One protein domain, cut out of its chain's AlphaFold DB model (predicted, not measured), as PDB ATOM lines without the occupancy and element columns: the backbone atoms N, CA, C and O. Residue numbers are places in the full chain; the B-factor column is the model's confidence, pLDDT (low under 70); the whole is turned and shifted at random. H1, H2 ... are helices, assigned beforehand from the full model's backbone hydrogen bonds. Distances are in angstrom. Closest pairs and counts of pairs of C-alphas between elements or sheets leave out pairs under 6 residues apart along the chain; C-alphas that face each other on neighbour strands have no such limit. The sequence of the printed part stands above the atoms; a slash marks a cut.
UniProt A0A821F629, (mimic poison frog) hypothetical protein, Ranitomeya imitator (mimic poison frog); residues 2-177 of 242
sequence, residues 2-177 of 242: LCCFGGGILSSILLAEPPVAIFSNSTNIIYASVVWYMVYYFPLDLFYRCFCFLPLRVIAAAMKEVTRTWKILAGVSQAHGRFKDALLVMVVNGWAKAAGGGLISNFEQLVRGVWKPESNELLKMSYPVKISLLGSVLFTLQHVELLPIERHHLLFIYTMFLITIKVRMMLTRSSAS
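What this domain is: This is residues 2 to 177 of the 242 residues of the protein "(mimic poison frog) hypothetical protein" of Ranitomeya imitator (mimic poison frog) (UniProt A0A821F629). The long helix H5 runs through a bundle of five helices: H6 and H8 pack on it and on each other, H9 packs on H5 and H8, and H1 covers H6. H2, H3 and H4 lead from H1 round to H5, and H7 opens a long loop, residues 112 to 126. The printed part has 176 residues with nine named helices, H1 to H9 in order, and no named strand: all helix. It is compact, radius of gyration of the C-alphas 17.2 A, spanning 53 by 37 by 36 A.

How they stand to each other: H1, residues 2 to 14, touches H2, residues 19 to 24; the closest C-alphas, Ile 9 and Pro 19, are 5.3 A apart. H3, residues 26 to 41, touches H4, residues 43 to 52, only at the corner, with residues 38 to 40 alone (closest C-alphas Val 39 and Tyr 48, 5.2 A). The hub is H5, residues 54 to 82, which H4 only just touches, with 3 pairs of C-alphas within 8 A and only at the corner. H5 and H6, residues 87 to 103, form a helical hairpin, in which H5 touches H6 with residues 68 to 80 alone; the closest C-alphas, those of Gly 75 and Gly 94, are 3.9 A apart. H6 touches H1 at Gly 100 and Gly 7, closest C-alphas, 3.8 A. H7, residues 105 to 111, touches no helix. H8, residues 127 to 143, touches H6 at Ser 136 and Val 91, closest C-alphas, 5.0 A. H9, residues 151 to 171, touches H5 at Ile 163 and Ala 62, closest C-alphas, 5.3 A. Every O i to N i+4 pair is within hydrogen-bond range in H3, H7, H8 and H9, against 7 of 9 in H1, 4 of 6 in H4, 24 of 25 in H5, 11 of 13 in H6 and 0 of 2 in H2, where 2 of 3 O i to N i+3 pairs are.

Where its parts are: H1 begins at C-alpha 2 (306.954, 345.888, 602.658). H5 measures 42.1 A and H9 30.1 A, ending at C-alpha 171 (326.387, 361.999, 613.082). H6 has a kink of 62 degrees near residue 97.

The domain as a whole: The C-alphas of Leu 44 and Leu 146, the two farthest apart, are 54.0 A apart. The printed part has no cut; the link H7 to H8 is long. Residues 174 to 177 are under pLDDT 70.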
ATOM      1  N   LEU A   2     307.489 345.616 601.306       90.44
ATOM      2  CA  LEU A   2     306.954 345.888 602.658       90.44
ATOM      3  C   LEU A   2     307.612 347.098 603.357       90.44
ATOM      4  O   LEU A   2     306.912 347.962 603.871       90.44
ATOM      5  N   CYS A   3     308.934 347.253 603.272       90.06
ATOM      6  CA  CYS A   3     309.657 348.382 603.882       90.06
ATOM      7  C   CYS A   3     309.312 349.770 603.287       90.06
ATOM      8  O   CYS A   3     309.575 350.794 603.918       90.06
ATOM      9  N   CYS A   4     308.744 349.817 602.076       92.50
ATOM     10  CA  CYS A   4     308.383 351.040 601.348       92.50
ATOM     11  C   CYS A   4     306.896 351.387 601.540       92.50
ATOM     12  O   CYS A   4     306.539 352.533 601.838       92.50
ATOM     13  N   PHE A   5     306.040 350.369 601.391       93.81
ATOM     14  CA  PHE A   5     304.580 350.493 601.332       93.81
ATOM     15  C   PHE A   5     303.852 350.007 602.590       93.81
ATOM     16  O   PHE A   5     302.667 350.283 602.732       93.81
ATOM     17  N   GLY A   6     304.542 349.362 603.534       93.62
ATOM     18  CA  GLY A   6     303.964 348.760 604.743       93.62
ATOM     19  C   GLY A   6     303.141 349.713 605.608       93.62
ATOM     20  O   GLY A   6     302.159 349.294 606.207       93.62
ATOM     21  N   GLY A   7     303.477 351.009 605.608       93.50
ATOM     22  CA  GLY A   7     302.637 352.034 606.233       93.50
ATOM     23  C   GLY A   7     301.268 352.170 605.565       93.50
ATOM     24  O   GLY A   7     300.242 352.158 606.237       93.50
ATOM     25  N   GLY A   8     301.235 352.217 604.231       93.75
ATOM     26  CA  GLY A   8     299.985 352.162 603.475       93.75
ATOM     27  C   GLY A   8     299.237 350.855 603.723       93.75
ATOM     28  O   GLY A   8     298.056 350.897 604.030       93.75
ATOM     29  N   ILE A   9     299.931 349.711 603.647       95.44
ATOM     30  CA  ILE A   9     299.316 348.376 603.762       95.44
ATOM     31  C   ILE A   9     298.614 348.229 605.114       95.44
ATOM     32  O   ILE A   9     297.443 347.868 605.154       95.44
ATOM     33  N   LEU A  10     299.292 348.582 606.210       94.69
ATOM     34  CA  LEU A  10     298.712 348.538 607.552       94.69
ATOM     35  C   LEU A  10     297.554 349.541 607.714       94.69
ATOM     36  O   LEU A  10     296.522 349.191 608.272       94.69
ATOM     37  N   SER A  11     297.704 350.758 607.184       95.12
ATOM     38  CA  SER A  11     296.663 351.798 607.179       95.12
ATOM     39  C   SER A  11     295.385 351.345 606.455       95.12
ATOM     40  O   SER A  11     294.291 351.502 606.990       95.12
ATOM     41  N   SER A  12     295.508 350.708 605.286       94.31
ATOM     42  CA  SER A  12     294.356 350.183 604.546       94.31
ATOM     43  C   SER A  12     293.725 348.964 605.228       94.31
ATOM     44  O   SER A  12     292.503 348.922 605.336       94.31
ATOM     45  N   ILE A  13     294.514 348.039 605.797       95.12
ATOM     46  CA  ILE A  13     293.982 346.929 606.619       95.12
ATOM     47  C   ILE A  13     293.134 347.468 607.786       95.12
ATOM     48  O   ILE A  13     292.019 347.000 608.000       95.12
ATOM     49  N   LEU A  14     293.627 348.485 608.504       94.44
ATOM     50  CA  LEU A  14     292.939 349.085 609.655       94.44
ATOM     51  C   LEU A  14     291.650 349.842 609.288       94.44
ATOM     52  O   LEU A  14     290.766 349.973 610.131       94.44
ATOM     53  N   LEU A  15     291.521 350.325 608.048       93.81
ATOM     54  CA  LEU A  15     290.317 350.995 607.532       93.81
ATOM     55  C   LEU A  15     289.402 350.073 606.701       93.81
ATOM     56  O   LEU A  15     288.448 350.556 606.083       93.81
ATOM     57  N   ALA A  16     289.685 348.763 606.669       94.00
ATOM     58  CA  ALA A  16     289.031 347.778 605.802       94.00
ATOM     59  C   ALA A  16     289.024 348.178 604.307       94.00
ATOM     60  O   ALA A  16     288.086 347.893 603.562       94.00
ATOM     61  N   GLU A  17     290.079 348.859 603.861       92.44
ATOM     62  CA  GLU A  17     290.355 349.147 602.454       92.44
ATOM     63  C   GLU A  17     291.166 347.995 601.833       92.44
ATOM     64  O   GLU A  17     292.042 347.438 602.502       92.44
ATOM     65  N   PRO A  18     290.950 347.646 600.550       93.56
ATOM     66  CA  PRO A  18     291.688 346.574 599.884       93.56
ATOM     67  C   PRO A  18     293.202 346.874 599.857       93.56
ATOM     68  O   PRO A  18     293.621 347.782 599.134       93.56
ATOM     69  N   PRO A  19     294.070 346.108 600.554       91.50
ATOM     70  CA  PRO A  19     295.498 346.448 600.660       91.50
ATOM     71  C   PRO A  19     296.247 346.352 599.322       91.50
ATOM     72  O   PRO A  19     297.294 346.972 599.133       91.50
ATOM     73  N   VAL A  20     295.678 345.616 598.360       91.69
ATOM     74  CA  VAL A  20     296.143 345.551 596.969       91.69
ATOM     75  C   VAL A  20     296.001 346.890 596.226       91.69
ATOM     76  O   VAL A  20     296.763 347.142 595.301       91.69
ATOM     77  N   ALA A  21     295.120 347.805 596.653       89.94
ATOM     78  CA  ALA A  21     294.931 349.101 595.989       89.94
ATOM     79  C   ALA A  21     296.191 349.981 596.000       89.94
ATOM     80  O   ALA A  21     296.380 350.803 595.108       89.94
ATOM     81  N   ILE A  22     297.113 349.774 596.943       89.00
ATOM     82  CA  ILE A  22     298.415 350.463 596.970       89.00
ATOM     83  C   ILE A  22     299.292 350.034 595.783       89.00
ATOM     84  O   ILE A  22     300.097 350.820 595.287       89.00
ATOM     85  N   PHE A  23     299.082 348.813 595.283       90.19
ATOM     86  CA  PHE A  23     299.717 348.271 594.087       90.19
ATOM     87  C   PHE A  23     298.980 348.643 592.782       90.19
ATOM     88  O   PHE A  23     299.388 348.200 591.714       90.19
ATOM     89  N   SER A  24     297.941 349.490 592.827       91.56
ATOM     90  CA  SER A  24     297.369 350.097 591.608       91.56
ATOM     91  C   SER A  24     298.261 351.203 591.026       91.56
ATOM     92  O   SER A  24     298.233 351.463 589.826       91.56
ATOM     93  N   ASN A  25     299.084 351.852 591.859       92.31
ATOM     94  CA  ASN A  25     299.981 352.914 591.418       92.31
ATOM     95  C   ASN A  25     301.295 352.323 590.881       92.31
ATOM     96  O   ASN A  25     302.321 352.303 591.571       92.31
ATOM     97  N   SER A  26     301.253 351.843 589.637       93.94
ATOM     98  CA  SER A  26     302.389 351.229 588.934       93.94
ATOM     99  C   SER A  26     303.654 352.086 588.993       93.94
ATOM    100  O   SER A  26     304.733 351.562 589.250       93.94
ATOM    101  N   THR A  27     303.530 353.408 588.843       95.12
ATOM    102  CA  THR A  27     304.642 354.369 588.902       95.12
ATOM    103  C   THR A  27     305.420 354.281 590.217       95.12
ATOM    104  O   THR A  27     306.641 354.116 590.209       95.12
ATOM    105  N   ASN A  28     304.729 354.310 591.361       93.12
ATOM    106  CA  ASN A  28     305.362 354.185 592.676       93.12
ATOM    107  C   ASN A  28     306.031 352.815 592.871       93.12
ATOM    108  O   ASN A  28     307.111 352.734 593.462       93.12
ATOM    109  N   ILE A  29     305.408 351.740 592.376       94.81
ATOM    110  CA  ILE A  29     305.956 350.378 592.456       94.81
ATOM    111  C   ILE A  29     307.229 350.277 591.618       94.81
ATOM    112  O   ILE A  29     308.233 349.779 592.117       94.81
ATOM    113  N   ILE A  30     307.214 350.788 590.383       96.00
ATOM    114  CA  ILE A  30     308.366 350.796 589.477       96.00
ATOM    115  C   ILE A  30     309.526 351.570 590.110       96.00
ATOM    116  O   ILE A  30     310.624 351.024 590.186       96.00
ATOM    117  N   TYR A  31     309.297 352.766 590.665       95.06
ATOM    118  CA  TYR A  31     310.347 353.493 591.392       95.06
ATOM    119  C   TYR A  31     310.917 352.685 592.569       95.06
ATOM    120  O   TYR A  31     312.136 352.599 592.722       95.06
ATOM    121  N   ALA A  32     310.068 352.044 593.379       95.38
ATOM    122  CA  ALA A  32     310.524 351.210 594.492       95.38
ATOM    123  C   ALA A  32     311.283 349.947 594.031       95.38
ATOM    124  O   ALA A  32     312.252 349.552 594.680       95.38
ATOM    125  N   SER A  33     310.871 349.331 592.919       95.81
ATOM    126  CA  SER A  33     311.518 348.162 592.308       95.81
ATOM    127  C   SER A  33     312.869 348.514 591.698       95.81
ATOM    128  O   SER A  33     313.834 347.789 591.918       95.81
ATOM    129  N   VAL A  34     312.963 349.641 590.985       96.81
ATOM    130  CA  VAL A  34     314.221 350.137 590.411       96.81
ATOM    131  C   VAL A  34     315.200 350.490 591.526       96.81
ATOM    132  O   VAL A  34     316.326 350.011 591.498       96.81
ATOM    133  N   VAL A  35     314.784 351.236 592.558       95.75
ATOM    134  CA  VAL A  35     315.666 351.540 593.703       95.75
ATOM    135  C   VAL A  35     316.110 350.263 594.422       95.75
ATOM    136  O   VAL A  35     317.281 350.149 594.773       95.75
ATOM    137  N   TRP A  36     315.226 349.277 594.606       96.06
ATOM    138  CA  TRP A  36     315.607 347.976 595.164       96.06
ATOM    139  C   TRP A  36     316.638 347.251 594.284       96.06
ATOM    140  O   TRP A  36     317.676 346.833 594.791       96.06
ATOM    141  N   TYR A  37     316.406 347.165 592.973       96.38
ATOM    142  CA  TYR A  37     317.323 346.509 592.041       96.38
ATOM    143  C   TYR A  37     318.701 347.192 592.018       96.38
ATOM    144  O   TYR A  37     319.725 346.525 592.135       96.38
ATOM    145  N   MET A  38     318.731 348.526 591.962       95.88
ATOM    146  CA  MET A  38     319.967 349.319 591.974       95.88
ATOM    147  C   MET A  38     320.739 349.191 593.301       95.88
ATOM    148  O   MET A  38     321.960 349.277 593.303       95.88
ATOM    149  N   VAL A  39     320.068 348.947 594.433       95.56
ATOM    150  CA  VAL A  39     320.743 348.713 595.726       95.56
ATOM    151  C   VAL A  39     321.391 347.325 595.820       95.56
ATOM    152  O   VAL A  39     322.391 347.201 596.518       95.56
ATOM    153  N   TYR A  40     320.859 346.300 595.143       94.75
ATOM    154  CA  TYR A  40     321.328 344.910 595.293       94.75
ATOM    155  C   TYR A  40     322.119 344.341 594.103       94.75
ATOM    156  O   TYR A  40     322.930 343.441 594.308       94.75
ATOM    157  N   TYR A  41     321.896 344.830 592.880       95.12
ATOM    158  CA  TYR A  41     322.413 344.220 591.643       95.12
ATOM    159  C   TYR A  41     323.216 345.183 590.754       95.12
ATOM    160  O   TYR A  41     323.619 344.814 589.651       95.12
ATOM    161  N   PHE A  42     323.461 346.421 591.197       94.88
ATOM    162  CA  PHE A  42     324.256 347.373 590.419       94.88
ATOM    163  C   PHE A  42     325.745 346.975 590.400       94.88
ATOM    164  O   PHE A  42     326.293 346.626 591.452       94.88
ATOM    165  N   PRO A  43     326.432 347.035 589.240       95.31
ATOM    166  CA  PRO A  43     327.818 346.592 589.120       95.31
ATOM    167  C   PRO A  43     328.754 347.301 590.107       95.31
ATOM    168  O   PRO A  43     328.632 348.498 590.380       95.31
ATOM    169  N   LEU A  44     329.708 346.528 590.637       92.62
ATOM    170  CA  LEU A  44     330.707 346.962 591.622       92.62
ATOM    171  C   LEU A  44     330.121 347.572 592.911       92.62
ATOM    172  O   LEU A  44     330.848 348.254 593.637       92.62
ATOM    173  N   ASP A  45     328.833 347.331 593.208       92.75
ATOM    174  CA  ASP A  45     328.145 347.832 594.410       92.75
ATOM    175  C   ASP A  45     328.123 349.385 594.485       92.75
ATOM    176  O   ASP A  45     327.893 350.002 595.527       92.75
ATOM    177  N   LEU A  46     328.353 350.058 593.346       92.75
ATOM    178  CA  LEU A  46     328.626 351.498 593.281       92.75
ATOM    179  C   LEU A  46     327.444 352.363 593.752       92.75
ATOM    180  O   LEU A  46     327.654 353.371 594.428       92.75
ATOM    181  N   PHE A  47     326.209 351.964 593.439       93.44
ATOM    182  CA  PHE A  47     325.003 352.691 593.846       93.44
ATOM    183  C   PHE A  47     324.826 352.680 595.373       93.44
ATOM    184  O   PHE A  47     324.663 353.734 595.990       93.44
ATOM    185  N   TYR A  48     324.939 351.508 596.008       93.56
ATOM    186  CA  TYR A  48     324.895 351.379 597.466       93.56
ATOM    187  C   TYR A  48     326.051 352.138 598.132       93.56
ATOM    188  O   TYR A  48     325.813 352.920 599.052       93.56
ATOM    189  N   ARG A  49     327.284 352.008 597.622       92.75
ATOM    190  CA  ARG A  49     328.458 352.758 598.112       92.75
ATOM    191  C   ARG A  49     328.251 354.270 598.064       92.75
ATOM    192  O   ARG A  49     328.568 354.950 599.038       92.75
ATOM    193  N   CYS A  50     327.663 354.782 596.982       93.62
ATOM    194  CA  CYS A  50     327.306 356.192 596.846       93.62
ATOM    195  C   CYS A  50     326.315 356.625 597.941       93.62
ATOM    196  O   CYS A  50     326.597 357.554 598.696       93.62
ATOM    197  N   PHE A  51     325.201 355.905 598.121       92.31
ATOM    198  CA  PHE A  51     324.212 356.216 599.166       92.31
ATOM    199  C   PHE A  51     324.658 355.873 600.602       92.31
ATOM    200  O   PHE A  51     324.027 356.324 601.560       92.31
ATOM    201  N   CYS A  52     325.758 355.136 600.783       90.44
ATOM    202  CA  CYS A  52     326.423 354.965 602.076       90.44
ATOM    203  C   CYS A  52     327.324 356.148 602.461       90.44
ATOM    204  O   CYS A  52     327.603 356.308 603.654       90.44
ATOM    205  N   PHE A  53     327.750 356.990 601.509       91.88
ATOM    206  CA  PHE A  53     328.523 358.200 601.795       91.88
ATOM    207  C   PHE A  53     327.718 359.147 602.698       91.88
ATOM    208  O   PHE A  53     326.561 359.463 602.412       91.88
ATOM    209  N   LEU A  54     328.314 359.578 603.817       90.38
ATOM    210  CA  LEU A  54     327.571 360.169 604.936       90.38
ATOM    211  C   LEU A  54     326.702 361.382 604.537       90.38
ATOM    212  O   LEU A  54     325.525 361.361 604.900       90.38
ATOM    213  N   PRO A  55     327.182 362.379 603.764       92.56
ATOM    214  CA  PRO A  55     326.344 363.485 603.292       92.56
ATOM    215  C   PRO A  55     325.103 363.039 602.503       92.56
ATOM    216  O   PRO A  55     323.989 363.433 602.843       92.56
ATOM    217  N   LEU A  56     325.260 362.165 601.499       93.94
ATOM    218  CA  LEU A  56     324.133 361.696 600.684       93.94
ATOM    219  C   LEU A  56     323.166 360.832 601.505       93.94
ATOM    220  O   LEU A  56     321.947 360.975 601.396       93.94
ATOM    221  N   ARG A  57     323.703 360.000 602.405       93.25
ATOM    222  CA  ARG A  57     322.919 359.207 603.359       93.25
ATOM    223  C   ARG A  57     322.089 360.089 604.295       93.25
ATOM    224  O   ARG A  57     320.942 359.752 604.584       93.25
ATOM    225  N   VAL A  58     322.653 361.204 604.768       94.19
ATOM    226  CA  VAL A  58     321.969 362.189 605.621       94.19
ATOM    227  C   VAL A  58     320.855 362.904 604.854       94.19
ATOM    228  O   VAL A  58     319.745 362.992 605.376       94.19
ATOM    229  N   ILE A  59     321.092 363.329 603.609       95.50
ATOM    230  CA  ILE A  59     320.062 363.942 602.749       95.50
ATOM    231  C   ILE A  59     318.904 362.960 602.508       95.50
ATOM    232  O   ILE A  59     317.742 363.291 602.751       95.50
ATOM    233  N   ALA A  60     319.206 361.717 602.116       94.38
ATOM    234  CA  ALA A  60     318.199 360.676 601.906       94.38
ATOM    235  C   ALA A  60     317.410 360.349 603.191       94.38
ATOM    236  O   ALA A  60     316.200 360.111 603.145       94.38
ATOM    237  N   ALA A  61     318.068 360.375 604.356       93.75
ATOM    238  CA  ALA A  61     317.402 360.215 605.644       93.75
ATOM    239  C   ALA A  61     316.487 361.404 605.975       93.75
ATOM    240  O   ALA A  61     315.342 361.173 606.354       93.75
ATOM    241  N   ALA A  62     316.933 362.648 605.780       94.94
ATOM    242  CA  ALA A  62     316.123 363.842 606.017       94.94
ATOM    243  C   ALA A  62     314.853 363.848 605.148       94.94
ATOM    244  O   ALA A  62     313.752 364.020 605.672       94.94
ATOM    245  N   MET A  63     314.965 363.534 603.852       96.25
ATOM    246  CA  MET A  63     313.801 363.419 602.960       96.25
ATOM    247  C   MET A  63     312.837 362.294 603.379       96.25
ATOM    248  O   MET A  63     311.617 362.426 603.226       96.25
ATOM    249  N   LYS A  64     313.341 361.208 603.983       94.94
ATOM    250  CA  LYS A  64     312.507 360.157 604.594       94.94
ATOM    251  C   LYS A  64     311.771 360.636 605.854       94.94
ATOM    252  O   LYS A  64     310.666 360.156 606.108       94.94
ATOM    253  N   GLU A  65     312.332 361.568 606.625       96.00
ATOM    254  CA  GLU A  65     311.630 362.213 607.745       96.00
ATOM    255  C   GLU A  65     310.541 363.182 607.240       96.00
ATOM    256  O   GLU A  65     309.404 363.082 607.697       96.00
ATOM    257  N   VAL A  66     310.811 364.007 606.214       96.81
ATOM    258  CA  VAL A  66     309.783 364.844 605.541       96.81
ATOM    259  C   VAL A  66     308.612 363.985 605.051       96.81
ATOM    260  O   VAL A  66     307.448 364.255 605.349       96.81
ATOM    261  N   THR A  67     308.920 362.887 604.352       95.75
ATOM    262  CA  THR A  67     307.920 361.931 603.845       95.75
ATOM    263  C   THR A  67     307.114 361.283 604.978       95.75
ATOM    264  O   THR A  67     305.957 360.911 604.779       95.75
ATOM    265  N   ARG A  68     307.691 361.142 606.181       96.50
ATOM    266  CA  ARG A  68     306.980 360.612 607.349       96.50
ATOM    267  C   ARG A  68     305.921 361.589 607.843       96.50
ATOM    268  O   ARG A  68     304.796 361.146 608.048       96.50
ATOM    269  N   THR A  69     306.234 362.878 607.994       96.94
ATOM    270  CA  THR A  69     305.251 363.877 608.457       96.94
ATOM    271  C   THR A  69     304.023 363.912 607.549       96.94
ATOM    272  O   THR A  69     302.896 363.797 608.031       96.94
ATOM    273  N   TRP A  70     304.233 363.954 606.229       96.62
ATOM    274  CA  TRP A  70     303.141 363.896 605.253       96.62
ATOM    275  C   TRP A  70     302.332 362.595 605.333       96.62
ATOM    276  O   TRP A  70     301.111 362.635 605.208       96.62
ATOM    277  N   LYS A  71     302.970 361.446 605.610       96.56
ATOM    278  CA  LYS A  71     302.260 360.174 605.835       96.56
ATOM    279  C   LYS A  71     301.428 360.163 607.121       96.56
ATOM    280  O   LYS A  71     300.322 359.631 607.074       96.56
ATOM    281  N   ILE A  72     301.903 360.761 608.223       97.25
ATOM    282  CA  ILE A  72     301.098 360.923 609.452       97.25
ATOM    283  C   ILE A  72     299.850 361.748 609.129       97.25
ATOM    284  O   ILE A  72     298.731 361.282 609.328       97.25
ATOM    285  N   LEU A  73     300.049 362.948 608.573       96.38
ATOM    286  CA  LEU A  73     298.978 363.902 608.289       96.38
ATOM    287  C   LEU A  73     297.946 363.343 607.296       96.38
ATOM    288  O   LEU A  73     296.745 363.503 607.503       96.38
ATOM    289  N   ALA A  74     298.392 362.622 606.264       95.62
ATOM    290  CA  ALA A  74     297.501 361.925 605.339       95.62
ATOM    291  C   ALA A  74     296.697 360.804 606.023       95.62
ATOM    292  O   ALA A  74     295.534 360.610 605.689       95.62
ATOM    293  N   GLY A  75     297.278 360.080 606.989       95.88
ATOM    294  CA  GLY A  75     296.564 359.045 607.747       95.88
ATOM    295  C   GLY A  75     295.538 359.614 608.729       95.88
ATOM    296  O   GLY A  75     294.403 359.138 608.755       95.88
ATOM    297  N   VAL A  76     295.890 360.671 609.467       95.94
ATOM    298  CA  VAL A  76     294.946 361.406 610.329       95.94
ATOM    299  C   VAL A  76     293.785 361.953 609.491       95.94
ATOM    300  O   VAL A  76     292.627 361.666 609.784       95.94
ATOM    301  N   SER A  77     294.083 362.646 608.386       94.50
ATOM    302  CA  SER A  77     293.067 363.250 607.514       94.50
ATOM    303  C   SER A  77     292.169 362.214 606.817       94.50
ATOM    304  O   SER A  77     290.976 362.462 606.660       94.50
ATOM    305  N   GLN A  78     292.706 361.053 606.418       94.31
ATOM    306  CA  GLN A  78     291.924 359.948 605.843       94.31
ATOM    307  C   GLN A  78     290.986 359.313 606.880       94.31
ATOM    308  O   GLN A  78     289.839 359.009 606.565       94.31
ATOM    309  N   ALA A  79     291.458 359.126 608.116       94.69
ATOM    310  CA  ALA A  79     290.638 358.583 609.194       94.69
ATOM    311  C   ALA A  79     289.524 359.557 609.599       94.69
ATOM    312  O   ALA A  79     288.370 359.147 609.663       94.69
ATOM    313  N   HIS A  80     289.841 360.843 609.784       93.62
ATOM    314  CA  HIS A  80     288.865 361.892 610.096       93.62
ATOM    315  C   HIS A  80     287.772 362.017 609.018       93.62
ATOM    316  O   HIS A  80     286.591 362.108 609.342       93.62
ATOM    317  N   GLY A  81     288.139 361.920 607.732       90.56
ATOM    318  CA  GLY A  81     287.177 361.927 606.621       90.56
ATOM    319  C   GLY A  81     286.173 360.763 606.630       90.56
ATOM    320  O   GLY A  81     285.121 360.871 606.002       90.56
ATOM    321  N   ARG A  82     286.465 359.669 607.351       91.38
ATOM    322  CA  ARG A  82     285.581 358.500 607.513       91.38
ATOM    323  C   ARG A  82     284.930 358.412 608.899       91.38
ATOM    324  O   ARG A  82     283.825 357.893 609.016       91.38
ATOM    325  N   PHE A  83     285.592 358.933 609.930       90.00
ATOM    326  CA  PHE A  83     285.162 358.921 611.326       90.00
ATOM    327  C   PHE A  83     285.475 360.283 611.966       90.00
ATOM    328  O   PHE A  83     286.569 360.490 612.495       90.00
ATOM    329  N   LYS A  84     284.516 361.214 611.903       80.12
ATOM    330  CA  LYS A  84     284.734 362.643 612.194       80.12
ATOM    331  C   LYS A  84     285.355 362.912 613.568       80.12
ATOM    332  O   LYS A  84     286.316 363.670 613.643       80.12
ATOM    333  N   ASP A  85     284.888 362.218 614.604       79.69
ATOM    334  CA  ASP A  85     285.246 362.492 616.008       79.69
ATOM    335  C   ASP A  85     286.061 361.358 616.670       79.69
ATOM    336  O   ASP A  85     286.363 361.387 617.863       79.69
ATOM    337  N   ALA A  86     286.445 360.328 615.907       91.25
ATOM    338  CA  ALA A  86     287.101 359.134 616.441       91.25
ATOM    339  C   ALA A  86     288.619 359.330 616.644       91.25
ATOM    340  O   ALA A  86     289.434 358.751 615.922       91.25
ATOM    341  N   LEU A  87     288.995 360.115 617.661       93.06
ATOM    342  CA  LEU A  87     290.385 360.426 618.045       93.06
ATOM    343  C   LEU A  87     291.325 359.207 617.984       93.06
ATOM    344  O   LEU A  87     292.397 359.268 617.385       93.06
ATOM    345  N   LEU A  88     290.913 358.075 618.565       94.69
ATOM    346  CA  LEU A  88     291.724 356.853 618.619       94.69
ATOM    347  C   LEU A  88     292.005 356.288 617.210       94.69
ATOM    348  O   LEU A  88     293.129 355.887 616.917       94.69
ATOM    349  N   VAL A  89     291.016 356.322 616.311       94.81
ATOM    350  CA  VAL A  89     291.149 355.847 614.921       94.81
ATOM    351  C   VAL A  89     292.061 356.772 614.112       94.81
ATOM    352  O   VAL A  89     292.878 356.290 613.326       94.81
ATOM    353  N   MET A  90     291.995 358.087 614.343       95.62
ATOM    354  CA  MET A  90     292.916 359.056 613.736       95.62
ATOM    355  C   MET A  90     294.368 358.826 614.174       95.62
ATOM    356  O   MET A  90     295.257 358.734 613.322       95.62
ATOM    357  N   VAL A  91     294.606 358.654 615.481       97.00
ATOM    358  CA  VAL A  91     295.940 358.356 616.028       97.00
ATOM    359  C   VAL A  91     296.468 357.024 615.494       97.00
ATOM    360  O   VAL A  91     297.606 356.963 615.033       97.00
ATOM    361  N   VAL A  92     295.652 355.966 615.497       96.75
ATOM    362  CA  VAL A  92     296.059 354.639 615.014       96.75
ATOM    363  C   VAL A  92     296.350 354.647 613.512       96.75
ATOM    364  O   VAL A  92     297.384 354.120 613.102       96.75
ATOM    365  N   ASN A  93     295.517 355.283 612.679       96.81
ATOM    366  CA  ASN A  93     295.746 355.301 611.233       96.81
ATOM    367  C   ASN A  93     296.935 356.188 610.830       96.81
ATOM    368  O   ASN A  93     297.727 355.787 609.978       96.81
ATOM    369  N   GLY A  94     297.111 357.367 611.439       96.94
ATOM    370  CA  GLY A  94     298.281 358.217 611.183       96.94
ATOM    371  C   GLY A  94     299.593 357.560 611.629       96.94
ATOM    372  O   GLY A  94     300.572 357.556 610.874       96.94
ATOM    373  N   TRP A  95     299.593 356.902 612.794       97.31
ATOM    374  CA  TRP A  95     300.724 356.115 613.286       97.31
ATOM    375  C   TRP A  95     301.041 354.940 612.354       97.31
ATOM    376  O   TRP A  95     302.189 354.789 611.925       97.31
ATOM    377  N   ALA A  96     300.027 354.167 611.954       96.44
ATOM    378  CA  ALA A  96     300.168 353.072 611.001       96.44
ATOM    379  C   ALA A  96     300.711 353.551 609.648       96.44
ATOM    380  O   ALA A  96     301.677 352.982 609.141       96.44
ATOM    381  N   LYS A  97     300.173 354.636 609.080       95.50
ATOM    382  CA  LYS A  97     300.596 355.141 607.764       95.50
ATOM    383  C   LYS A  97     302.049 355.624 607.747       95.50
ATOM    384  O   LYS A  97     302.730 355.499 606.725       95.50
ATOM    385  N   ALA A  98     302.545 356.111 608.883       95.38
ATOM    386  CA  ALA A  98     303.900 356.622 609.060       95.38
ATOM    387  C   ALA A  98     304.941 355.561 609.464       95.38
ATOM    388  O   ALA A  98     306.056 355.566 608.936       95.38
ATOM    389  N   ALA A  99     304.579 354.655 610.377       94.19
ATOM    390  CA  ALA A  99     305.477 353.684 611.007       94.19
ATOM    391  C   ALA A  99     305.163 352.215 610.682       94.19
ATOM    392  O   ALA A  99     305.876 351.330 611.149       94.19
ATOM    393  N   GLY A 100     304.144 351.927 609.866       89.88
ATOM    394  CA  GLY A 100     303.650 350.567 609.641       89.88
ATOM    395  C   GLY A 100     304.692 349.578 609.122       89.88
ATOM    396  O   GLY A 100     304.636 348.415 609.486       89.88
ATOM    397  N   GLY A 101     305.710 350.030 608.377       88.81
ATOM    398  CA  GLY A 101     306.847 349.180 607.985       88.81
ATOM    399  C   GLY A 101     307.711 348.680 609.158       88.81
ATOM    400  O   GLY A 101     308.379 347.663 609.016       88.81
ATOM    401  N   GLY A 102     307.688 349.370 610.303       89.12
ATOM    402  CA  GLY A 102     308.232 348.889 611.577       89.12
ATOM    403  C   GLY A 102     307.215 348.047 612.349       89.12
ATOM    404  O   GLY A 102     307.550 346.960 612.805       89.12
ATOM    405  N   LEU A 103     305.951 348.477 612.425       90.12
ATOM    406  CA  LEU A 103     304.899 347.721 613.125       90.12
ATOM    407  C   LEU A 103     304.660 346.318 612.526       90.12
ATOM    408  O   LEU A 103     304.371 345.388 613.270       90.12
ATOM    409  N   ILE A 104     304.851 346.137 611.213       92.56
ATOM    410  CA  ILE A 104     304.803 344.824 610.540       92.56
ATOM    411  C   ILE A 104     306.175 344.126 610.446       92.56
ATOM    412  O   ILE A 104     306.301 343.137 609.725       92.56
ATOM    413  N   SER A 105     307.212 344.606 611.144       89.81
ATOM    414  CA  SER A 105     308.586 344.073 611.030       89.81
ATOM    415  C   SER A 105     308.707 342.581 611.352       89.81
ATOM    416  O   SER A 105     309.576 341.913 610.802       89.81
ATOM    417  N   ASN A 106     307.824 342.021 612.178       89.06
ATOM    418  CA  ASN A 106     307.819 340.584 612.469       89.06
ATOM    419  C   ASN A 106     307.301 339.763 611.277       89.06
ATOM    420  O   ASN A 106     307.821 338.685 610.998       89.06
ATOM    421  N   PHE A 107     306.348 340.304 610.512       88.06
ATOM    422  CA  PHE A 107     305.898 339.716 609.250       88.06
ATOM    423  C   PHE A 107     306.924 339.929 608.123       88.06
ATOM    424  O   PHE A 107     307.096 339.052 607.283       88.06
ATOM    425  N   GLU A 108     307.654 341.050 608.117       90.19
ATOM    426  CA  GLU A 108     308.779 341.283 607.194       90.19
ATOM    427  C   GLU A 108     309.934 340.298 607.434       90.19
ATOM    428  O   GLU A 108     310.464 339.735 606.475       90.19
ATOM    429  N   GLN A 109     310.260 340.021 608.700       91.19
ATOM    430  CA  GLN A 109     311.212 338.977 609.082       91.19
ATOM    431  C   GLN A 109     310.704 337.583 608.685       91.19
ATOM    432  O   GLN A 109     311.467 336.817 608.094       91.19
ATOM    433  N   LEU A 110     309.421 337.273 608.914       91.94
ATOM    434  CA  LEU A 110     308.827 335.981 608.545       91.94
ATOM    435  C   LEU A 110     308.868 335.738 607.027       91.94
ATOM    436  O   LEU A 110     309.245 334.654 606.590       91.94
ATOM    437  N   VAL A 111     308.584 336.764 606.215       91.69
ATOM    438  CA  VAL A 111     308.732 336.735 604.743       91.69
ATOM    439  C   VAL A 111     310.192 336.521 604.305       91.69
ATOM    440  O   VAL A 111     310.444 336.053 603.197       91.69
ATOM    441  N   ARG A 112     311.164 336.809 605.178       90.75
ATOM    442  CA  ARG A 112     312.600 336.532 604.992       90.75
ATOM    443  C   ARG A 112     313.060 335.225 605.659       90.75
ATOM    444  O   ARG A 112     314.263 334.996 605.750       90.75
ATOM    445  N   GLY A 113     312.136 334.386 606.135       92.62
ATOM    446  CA  GLY A 113     312.435 333.104 606.786       92.62
ATOM    447  C   GLY A 113     312.933 333.207 608.234       92.62
ATOM    448  O   GLY A 113     313.481 332.239 608.755       92.62
ATOM    449  N   VAL A 114     312.772 334.358 608.892       92.94
ATOM    450  CA  VAL A 114     313.237 334.606 610.267       92.94
ATOM    451  C   VAL A 114     312.043 334.848 611.189       92.94
ATOM    452  O   VAL A 114     311.264 335.770 610.972       92.94
ATOM    453  N   TRP A 115     311.921 334.070 612.264       90.94
ATOM    454  CA  TRP A 115     310.893 334.276 613.289       90.94
ATOM    455  C   TRP A 115     311.531 334.653 614.629       90.94
ATOM    456  O   TRP A 115     312.397 333.938 615.129       90.94
ATOM    457  N   LYS A 116     311.123 335.797 615.193       89.06
ATOM    458  CA  LYS A 116     311.626 336.335 616.470       89.06
ATOM    459  C   LYS A 116     310.471 336.917 617.298       89.06
ATOM    460  O   LYS A 116     310.290 338.134 617.321       89.06
ATOM    461  N   PRO A 117     309.668 336.065 617.962       85.62
ATOM    462  CA  PRO A 117     308.455 336.494 618.662       85.62
ATOM    463  C   PRO A 117     308.738 337.325 619.922       85.62
ATOM    464  O   PRO A 117     307.852 338.023 620.396       85.62
ATOM    465  N   GLU A 118     309.961 337.279 620.457       85.50
ATOM    466  CA  GLU A 118     310.394 338.063 621.622       85.50
ATOM    467  C   GLU A 118     310.563 339.559 621.298       85.50
ATOM    468  O   GLU A 118     310.265 340.429 622.116       85.50
ATOM    469  N   SER A 119     311.021 339.883 620.084       78.81
ATOM    470  CA  SER A 119     311.265 341.260 619.651       78.81
ATOM    471  C   SER A 119     310.023 341.846 618.983       78.81
ATOM    472  O   SER A 119     309.807 341.655 617.790       78.81
ATOM    473  N   ASN A 120     309.212 342.584 619.745       82.25
ATOM    474  CA  ASN A 120     308.036 343.291 619.231       82.25
ATOM    475  C   ASN A 120     308.214 344.809 619.357       82.25
ATOM    476  O   ASN A 120     308.484 345.310 620.447       82.25
ATOM    477  N   GLU A 121     307.947 345.553 618.281       85.06
ATOM    478  CA  GLU A 121     307.893 347.028 618.310       85.06
ATOM    479  C   GLU A 121     306.828 347.560 619.288       85.06
ATOM    480  O   GLU A 121     306.983 348.646 619.830       85.06
ATOM    481  N   LEU A 122     305.774 346.789 619.586       82.44
ATOM    482  CA  LEU A 122     304.797 347.143 620.628       82.44
ATOM    483  C   LEU A 122     305.328 346.933 622.059       82.44
ATOM    484  O   LEU A 122     304.895 347.633 622.968       82.44
ATOM    485  N   LEU A 123     306.268 346.001 622.262       84.50
ATOM    486  CA  LEU A 123     306.885 345.720 623.566       84.50
ATOM    487  C   LEU A 123     308.051 346.677 623.856       84.50
ATOM    488  O   LEU A 123     308.233 347.120 624.988       84.50
ATOM    489  N   LYS A 124     308.837 347.017 622.828       85.50
ATOM    490  CA  LYS A 124     309.939 347.982 622.910       85.50
ATOM    491  C   LYS A 124     310.002 348.818 621.632       85.50
ATOM    492  O   LYS A 124     310.745 348.491 620.710       85.50
ATOM    493  N   MET A 125     309.230 349.907 621.603       85.44
ATOM    494  CA  MET A 125     309.171 350.818 620.454       85.44
ATOM    495  C   MET A 125     310.548 351.382 620.107       85.44
ATOM    496  O   MET A 125     311.202 352.036 620.924       85.44
ATOM    497  N   SER A 126     310.951 351.205 618.855       89.19
ATOM    498  CA  SER A 126     312.074 351.913 618.264       89.19
ATOM    499  C   SER A 126     311.770 353.409 618.142       89.19
ATOM    500  O   SER A 126     310.615 353.838 618.053       89.19
ATOM    501  N   TYR A 127     312.825 354.231 618.089       89.62
ATOM    502  CA  TYR A 127     312.697 355.681 617.903       89.62
ATOM    503  C   TYR A 127     311.731 356.057 616.751       89.62
ATOM    504  O   TYR A 127     310.808 356.828 617.015       89.62
ATOM    505  N   PRO A 128     311.837 355.491 615.522       91.44
ATOM    506  CA  PRO A 128     310.916 355.793 614.422       91.44
ATOM    507  C   PRO A 128     309.443 355.502 614.722       91.44
ATOM    508  O   PRO A 128     308.584 356.283 614.313       91.44
ATOM    509  N   VAL A 129     309.137 354.410 615.431       93.06
ATOM    510  CA  VAL A 129     307.763 354.063 615.825       93.06
ATOM    511  C   VAL A 129     307.250 355.039 616.886       93.06
ATOM    512  O   VAL A 129     306.128 355.534 616.760       93.06
ATOM    513  N   LYS A 130     308.090 355.390 617.868       93.12
ATOM    514  CA  LYS A 130     307.725 356.246 619.003       93.12
ATOM    515  C   LYS A 130     307.432 357.698 618.617       93.12
ATOM    516  O   LYS A 130     306.375 358.204 618.990       93.12
ATOM    517  N   ILE A 131     308.286 358.367 617.824       93.69
ATOM    518  CA  ILE A 131     307.927 359.730 617.368       93.69
ATOM    519  C   ILE A 131     306.773 359.723 616.369       93.69
ATOM    520  O   ILE A 131     306.000 360.670 616.372       93.69
ATOM    521  N   SER A 132     306.587 358.665 615.570       95.75
ATOM    522  CA  SER A 132     305.407 358.578 614.696       95.75
ATOM    523  C   SER A 132     304.099 358.556 615.487       95.75
ATOM    524  O   SER A 132     303.132 359.175 615.054       95.75
ATOM    525  N   LEU A 133     304.074 357.887 616.647       95.75
ATOM    526  CA  LEU A 133     302.929 357.910 617.559       95.75
ATOM    527  C   LEU A 133     302.712 359.318 618.133       95.75
ATOM    528  O   LEU A 133     301.611 359.849 618.022       95.75
ATOM    529  N   LEU A 134     303.768 359.950 618.660       95.38
ATOM    530  CA  LEU A 134     303.715 361.323 619.187       95.38
ATOM    531  C   LEU A 134     303.213 362.324 618.135       95.38
ATOM    532  O   LEU A 134     302.311 363.110 618.409       95.38
ATOM    533  N   GLY A 135     303.753 362.266 616.917       96.06
ATOM    534  CA  GLY A 135     303.294 363.080 615.798       96.06
ATOM    535  C   GLY A 135     301.835 362.802 615.446       96.06
ATOM    536  O   GLY A 135     301.082 363.743 615.225       96.06
ATOM    537  N   SER A 136     301.400 361.539 615.444       96.88
ATOM    538  CA  SER A 136     300.000 361.208 615.155       96.88
ATOM    539  C   SER A 136     299.033 361.712 616.224       96.88
ATOM    540  O   SER A 136     297.928 362.118 615.876       96.88
ATOM    541  N   VAL A 137     299.446 361.756 617.495       96.75
ATOM    542  CA  VAL A 137     298.697 362.446 618.556       96.75
ATOM    543  C   VAL A 137     298.647 363.948 618.272       96.75
ATOM    544  O   VAL A 137     297.552 364.492 618.164       96.75
ATOM    545  N   LEU A 138     299.789 364.610 618.053       96.00
ATOM    546  CA  LEU A 138     299.848 366.055 617.783       96.00
ATOM    547  C   LEU A 138     298.989 366.473 616.576       96.00
ATOM    548  O   LEU A 138     298.190 367.400 616.691       96.00
ATOM    549  N   PHE A 139     299.085 365.767 615.444       95.75
ATOM    550  CA  PHE A 139     298.258 366.053 614.265       95.75
ATOM    551  C   PHE A 139     296.776 365.704 614.459       95.75
ATOM    552  O   PHE A 139     295.946 366.300 613.781       95.75
ATOM    553  N   THR A 140     296.428 364.793 615.375       95.31
ATOM    554  CA  THR A 140     295.024 364.520 615.733       95.31
ATOM    555  C   THR A 140     294.456 365.627 616.623       95.31
ATOM    556  O   THR A 140     293.379 366.134 616.332       95.31
ATOM    557  N   LEU A 141     295.194 366.076 617.647       93.69
ATOM    558  CA  LEU A 141     294.789 367.213 618.490       93.69
ATOM    559  C   LEU A 141     294.651 368.507 617.672       93.69
ATOM    560  O   LEU A 141     293.736 369.290 617.899       93.69
ATOM    561  N   GLN A 142     295.516 368.688 616.670       94.12
ATOM    562  CA  GLN A 142     295.421 369.755 615.671       94.12
ATOM    563  C   GLN A 142     294.183 369.639 614.764       94.12
ATOM    564  O   GLN A 142     293.669 370.662 614.320       94.12
ATOM    565  N   HIS A 143     293.727 368.419 614.458       89.94
ATOM    566  CA  HIS A 143     292.555 368.160 613.610       89.94
ATOM    567  C   HIS A 143     291.217 368.324 614.344       89.94
ATOM    568  O   HIS A 143     290.190 368.453 613.686       89.94
ATOM    569  N   VAL A 144     291.235 368.310 615.680       89.12
ATOM    570  CA  VAL A 144     290.070 368.523 616.561       89.12
ATOM    571  C   VAL A 144     290.219 369.855 617.324       89.12
ATOM    572  O   VAL A 144     289.692 370.029 618.413       89.12
ATOM    573  N   GLU A 145     290.998 370.787 616.759       87.94
ATOM    574  CA  GLU A 145     291.179 372.192 617.182       87.94
ATOM    575  C   GLU A 145     291.635 372.428 618.643       87.94
ATOM    576  O   GLU A 145     291.807 373.566 619.072       87.94
ATOM    577  N   LEU A 146     291.954 371.365 619.390       88.88
ATOM    578  CA  LEU A 146     292.449 371.421 620.771       88.88
ATOM    579  C   LEU A 146     293.881 371.980 620.867       88.88
ATOM    580  O   LEU A 146     294.337 372.358 621.947       88.88
ATOM    581  N   LEU A 147     294.612 372.013 619.748       89.50
ATOM    582  CA  LEU A 147     295.938 372.617 619.650       89.50
ATOM    583  C   LEU A 147     295.837 373.977 618.924       89.50
ATOM    584  O   LEU A 147     295.645 373.977 617.706       89.50
ATOM    585  N   PRO A 148     296.003 375.126 619.615       91.06
ATOM    586  CA  PRO A 148     295.885 376.467 619.027       91.06
ATOM    587  C   PRO A 148     297.155 376.860 618.246       91.06
ATOM    588  O   PRO A 148     297.866 377.806 618.578       91.06
ATOM    589  N   ILE A 149     297.468 376.072 617.221       93.50
ATOM    590  CA  ILE A 149     298.580 376.234 616.279       93.50
ATOM    591  C   ILE A 149     298.004 376.033 614.869       93.50
ATOM    592  O   ILE A 149     296.966 375.397 614.700       93.50
ATOM    593  N   GLU A 150     298.643 376.580 613.836       94.25
ATOM    594  CA  GLU A 150     298.237 376.307 612.458       94.25
ATOM    595  C   GLU A 150     298.847 374.993 611.935       94.25
ATOM    596  O   GLU A 150     300.035 374.717 612.130       94.25
ATOM    597  N   ARG A 151     298.070 374.219 611.165       91.56
ATOM    598  CA  ARG A 151     298.497 372.965 610.511       91.56
ATOM    599  C   ARG A 151     299.835 373.082 609.764       91.56
ATOM    600  O   ARG A 151     300.638 372.149 609.823       91.56
ATOM    601  N   HIS A 152     300.097 374.204 609.089       94.00
ATOM    602  CA  HIS A 152     301.357 374.442 608.376       94.00
ATOM    603  C   HIS A 152     302.536 374.684 609.330       94.00
ATOM    604  O   HIS A 152     303.594 374.071 609.161       94.00
ATOM    605  N   HIS A 153     302.347 375.491 610.378       95.38
ATOM    606  CA  HIS A 153     303.353 375.707 611.420       95.38
ATOM    607  C   HIS A 153     303.681 374.414 612.181       95.38
ATOM    608  O   HIS A 153     304.860 374.097 612.350       95.38
ATOM    609  N   LEU A 154     302.674 373.614 612.558       95.12
ATOM    610  CA  LEU A 154     302.894 372.315 613.198       95.12
ATOM    611  C   LEU A 154     303.670 371.356 612.282       95.12
ATOM    612  O   LEU A 154     304.628 370.724 612.730       95.12
ATOM    613  N   LEU A 155     303.311 371.278 610.992       95.38
ATOM    614  CA  LEU A 155     304.021 370.453 610.009       95.38
ATOM    615  C   LEU A 155     305.487 370.866 609.859       95.38
ATOM    616  O   LEU A 155     306.359 369.993 609.827       95.38
ATOM    617  N   PHE A 156     305.771 372.168 609.803       96.38
ATOM    618  CA  PHE A 156     307.133 372.686 609.707       96.38
ATOM    619  C   PHE A 156     307.956 372.362 610.962       96.38
ATOM    620  O   PHE A 156     309.000 371.714 610.860       96.38
ATOM    621  N   ILE A 157     307.459 372.738 612.147       96.62
ATOM    622  CA  ILE A 157     308.156 372.559 613.432       96.62
ATOM    623  C   ILE A 157     308.428 371.074 613.699       96.62
ATOM    624  O   ILE A 157     309.566 370.692 613.974       96.62
ATOM    625  N   TYR A 158     307.414 370.214 613.549       96.56
ATOM    626  CA  TYR A 158     307.560 368.774 613.763       96.56
ATOM    627  C   TYR A 158     308.531 368.130 612.755       96.56
ATOM    628  O   TYR A 158     309.337 367.277 613.128       96.56
ATOM    629  N   THR A 159     308.525 368.565 611.491       96.94
ATOM    630  CA  THR A 159     309.464 368.047 610.479       96.94
ATOM    631  C   THR A 159     310.902 368.477 610.766       96.94
ATOM    632  O   THR A 159     311.805 367.641 610.712       96.94
ATOM    633  N   MET A 160     311.132 369.740 611.138       96.12
ATOM    634  CA  MET A 160     312.466 370.225 611.516       96.12
ATOM    635  C   MET A 160     312.991 369.538 612.781       96.12
ATOM    636  O   MET A 160     314.173 369.198 612.851       96.12
ATOM    637  N   PHE A 161     312.113 369.246 613.742       95.31
ATOM    638  CA  PHE A 161     312.420 368.443 614.924       95.31
ATOM    639  C   PHE A 161     312.852 367.011 614.558       95.31
ATOM    640  O   PHE A 161     313.926 366.572 614.982       95.31
ATOM    641  N   LEU A 162     312.088 366.305 613.708       94.56
ATOM    642  CA  LEU A 162     312.468 364.971 613.223       94.56
ATOM    643  C   LEU A 162     313.811 364.982 612.483       94.56
ATOM    644  O   LEU A 162     314.671 364.157 612.784       94.56
ATOM    645  N   ILE A 163     314.013 365.917 611.547       95.81
ATOM    646  CA  ILE A 163     315.262 366.029 610.780       95.81
ATOM    647  C   ILE A 163     316.438 366.300 611.721       95.81
ATOM    648  O   ILE A 163     317.426 365.572 611.672       95.81
ATOM    649  N   THR A 164     316.328 367.282 612.618       93.31
ATOM    650  CA  THR A 164     317.406 367.657 613.552       93.31
ATOM    651  C   THR A 164     317.851 366.470 614.401       93.31
ATOM    652  O   THR A 164     319.048 366.193 614.516       93.31
ATOM    653  N   ILE A 165     316.896 365.724 614.962       91.62
ATOM    654  CA  ILE A 165     317.201 364.531 615.752       91.62
ATOM    655  C   ILE A 165     317.790 363.427 614.865       91.62
ATOM    656  O   ILE A 165     318.787 362.809 615.240       91.62
ATOM    657  N   LYS A 166     317.232 363.197 613.671       91.62
ATOM    658  CA  LYS A 166     317.705 362.154 612.753       91.62
ATOM    659  C   LYS A 166     319.146 362.385 612.296       91.62
ATOM    660  O   LYS A 166     319.939 361.443 612.297       91.62
ATOM    661  N   VAL A 167     319.483 363.632 611.963       91.62
ATOM    662  CA  VAL A 167     320.839 364.076 611.613       91.62
ATOM    663  C   VAL A 167     321.785 363.857 612.795       91.62
ATOM    664  O   VAL A 167     322.828 363.230 612.617       91.62
ATOM    665  N   ARG A 168     321.405 364.276 614.015       89.81
ATOM    666  CA  ARG A 168     322.215 364.051 615.229       89.81
ATOM    667  C   ARG A 168     322.477 362.563 615.487       89.81
ATOM    668  O   ARG A 168     323.633 362.186 615.630       89.81
ATOM    669  N   MET A 169     321.452 361.705 615.460       88.62
ATOM    670  CA  MET A 169     321.628 360.252 615.643       88.62
ATOM    671  C   MET A 169     322.591 359.642 614.611       88.62
ATOM    672  O   MET A 169     323.382 358.761 614.942       88.62
ATOM    673  N   MET A 170     322.549 360.111 613.359       89.19
ATOM    674  CA  MET A 170     323.446 359.627 612.305       89.19
ATOM    675  C   MET A 170     324.882 360.146 612.446       89.19
ATOM    676  O   MET A 170     325.812 359.395 612.155       89.19
ATOM    677  N   LEU A 171     325.070 361.386 612.905       88.00
ATOM    678  CA  LEU A 171     326.387 361.999 613.082       88.00
ATOM    679  C   LEU A 171     327.106 361.481 614.338       88.00
ATOM    680  O   LEU A 171     328.272 361.108 614.268       88.00
ATOM    681  N   THR A 172     326.405 361.384 615.471       84.06
ATOM    682  CA  THR A 172     326.955 360.866 616.738       84.06
ATOM    683  C   THR A 172     327.117 359.336 616.729       84.06
ATOM    684  O   THR A 172     327.681 358.778 617.663       84.06
ATOM    685  N   ARG A 173     326.596 358.633 615.707       72.06
ATOM    686  CA  ARG A 173     326.553 357.156 615.568       72.06
ATOM    687  C   ARG A 173     325.855 356.412 616.733       72.06
ATOM    688  O   ARG A 173     325.763 355.189 616.712       72.06
ATOM    689  N   SER A 174     325.320 357.125 617.725       62.12
ATOM    690  CA  SER A 174     324.682 356.537 618.905       62.12
ATOM    691  C   SER A 174     323.309 355.944 618.582       62.12
ATOM    692  O   SER A 174     322.464 356.584 617.954       62.12
ATOM    693  N   SER A 175     323.084 354.718 619.055       56.78
ATOM    694  CA  SER A 175     321.800 354.014 619.006       56.78
ATOM    695  C   SER A 175     320.911 354.271 620.230       56.78
ATOM    696  O   SER A 175     319.769 353.808 620.243       56.78
ATOM    697  N   ALA A 176     321.398 355.005 621.239       59.59
ATOM    698  CA  ALA A 176     320.590 355.421 622.385       59.59
ATOM    699  C   ALA A 176     319.408 356.289 621.921       59.59
ATOM    700  O   ALA A 176     319.540 357.082 620.981       59.59
ATOM    701  N   SER A 177     318.239 356.153 622.557       61.25
ATOM    702  CA  SER A 177     317.098 356.981 622.176       61.25
ATOM    703  C   SER A 177     317.345 358.430 622.629       61.25
ATOM    704  O   SER A 177     317.652 358.673 623.793       61.25
TER     705      SER A 177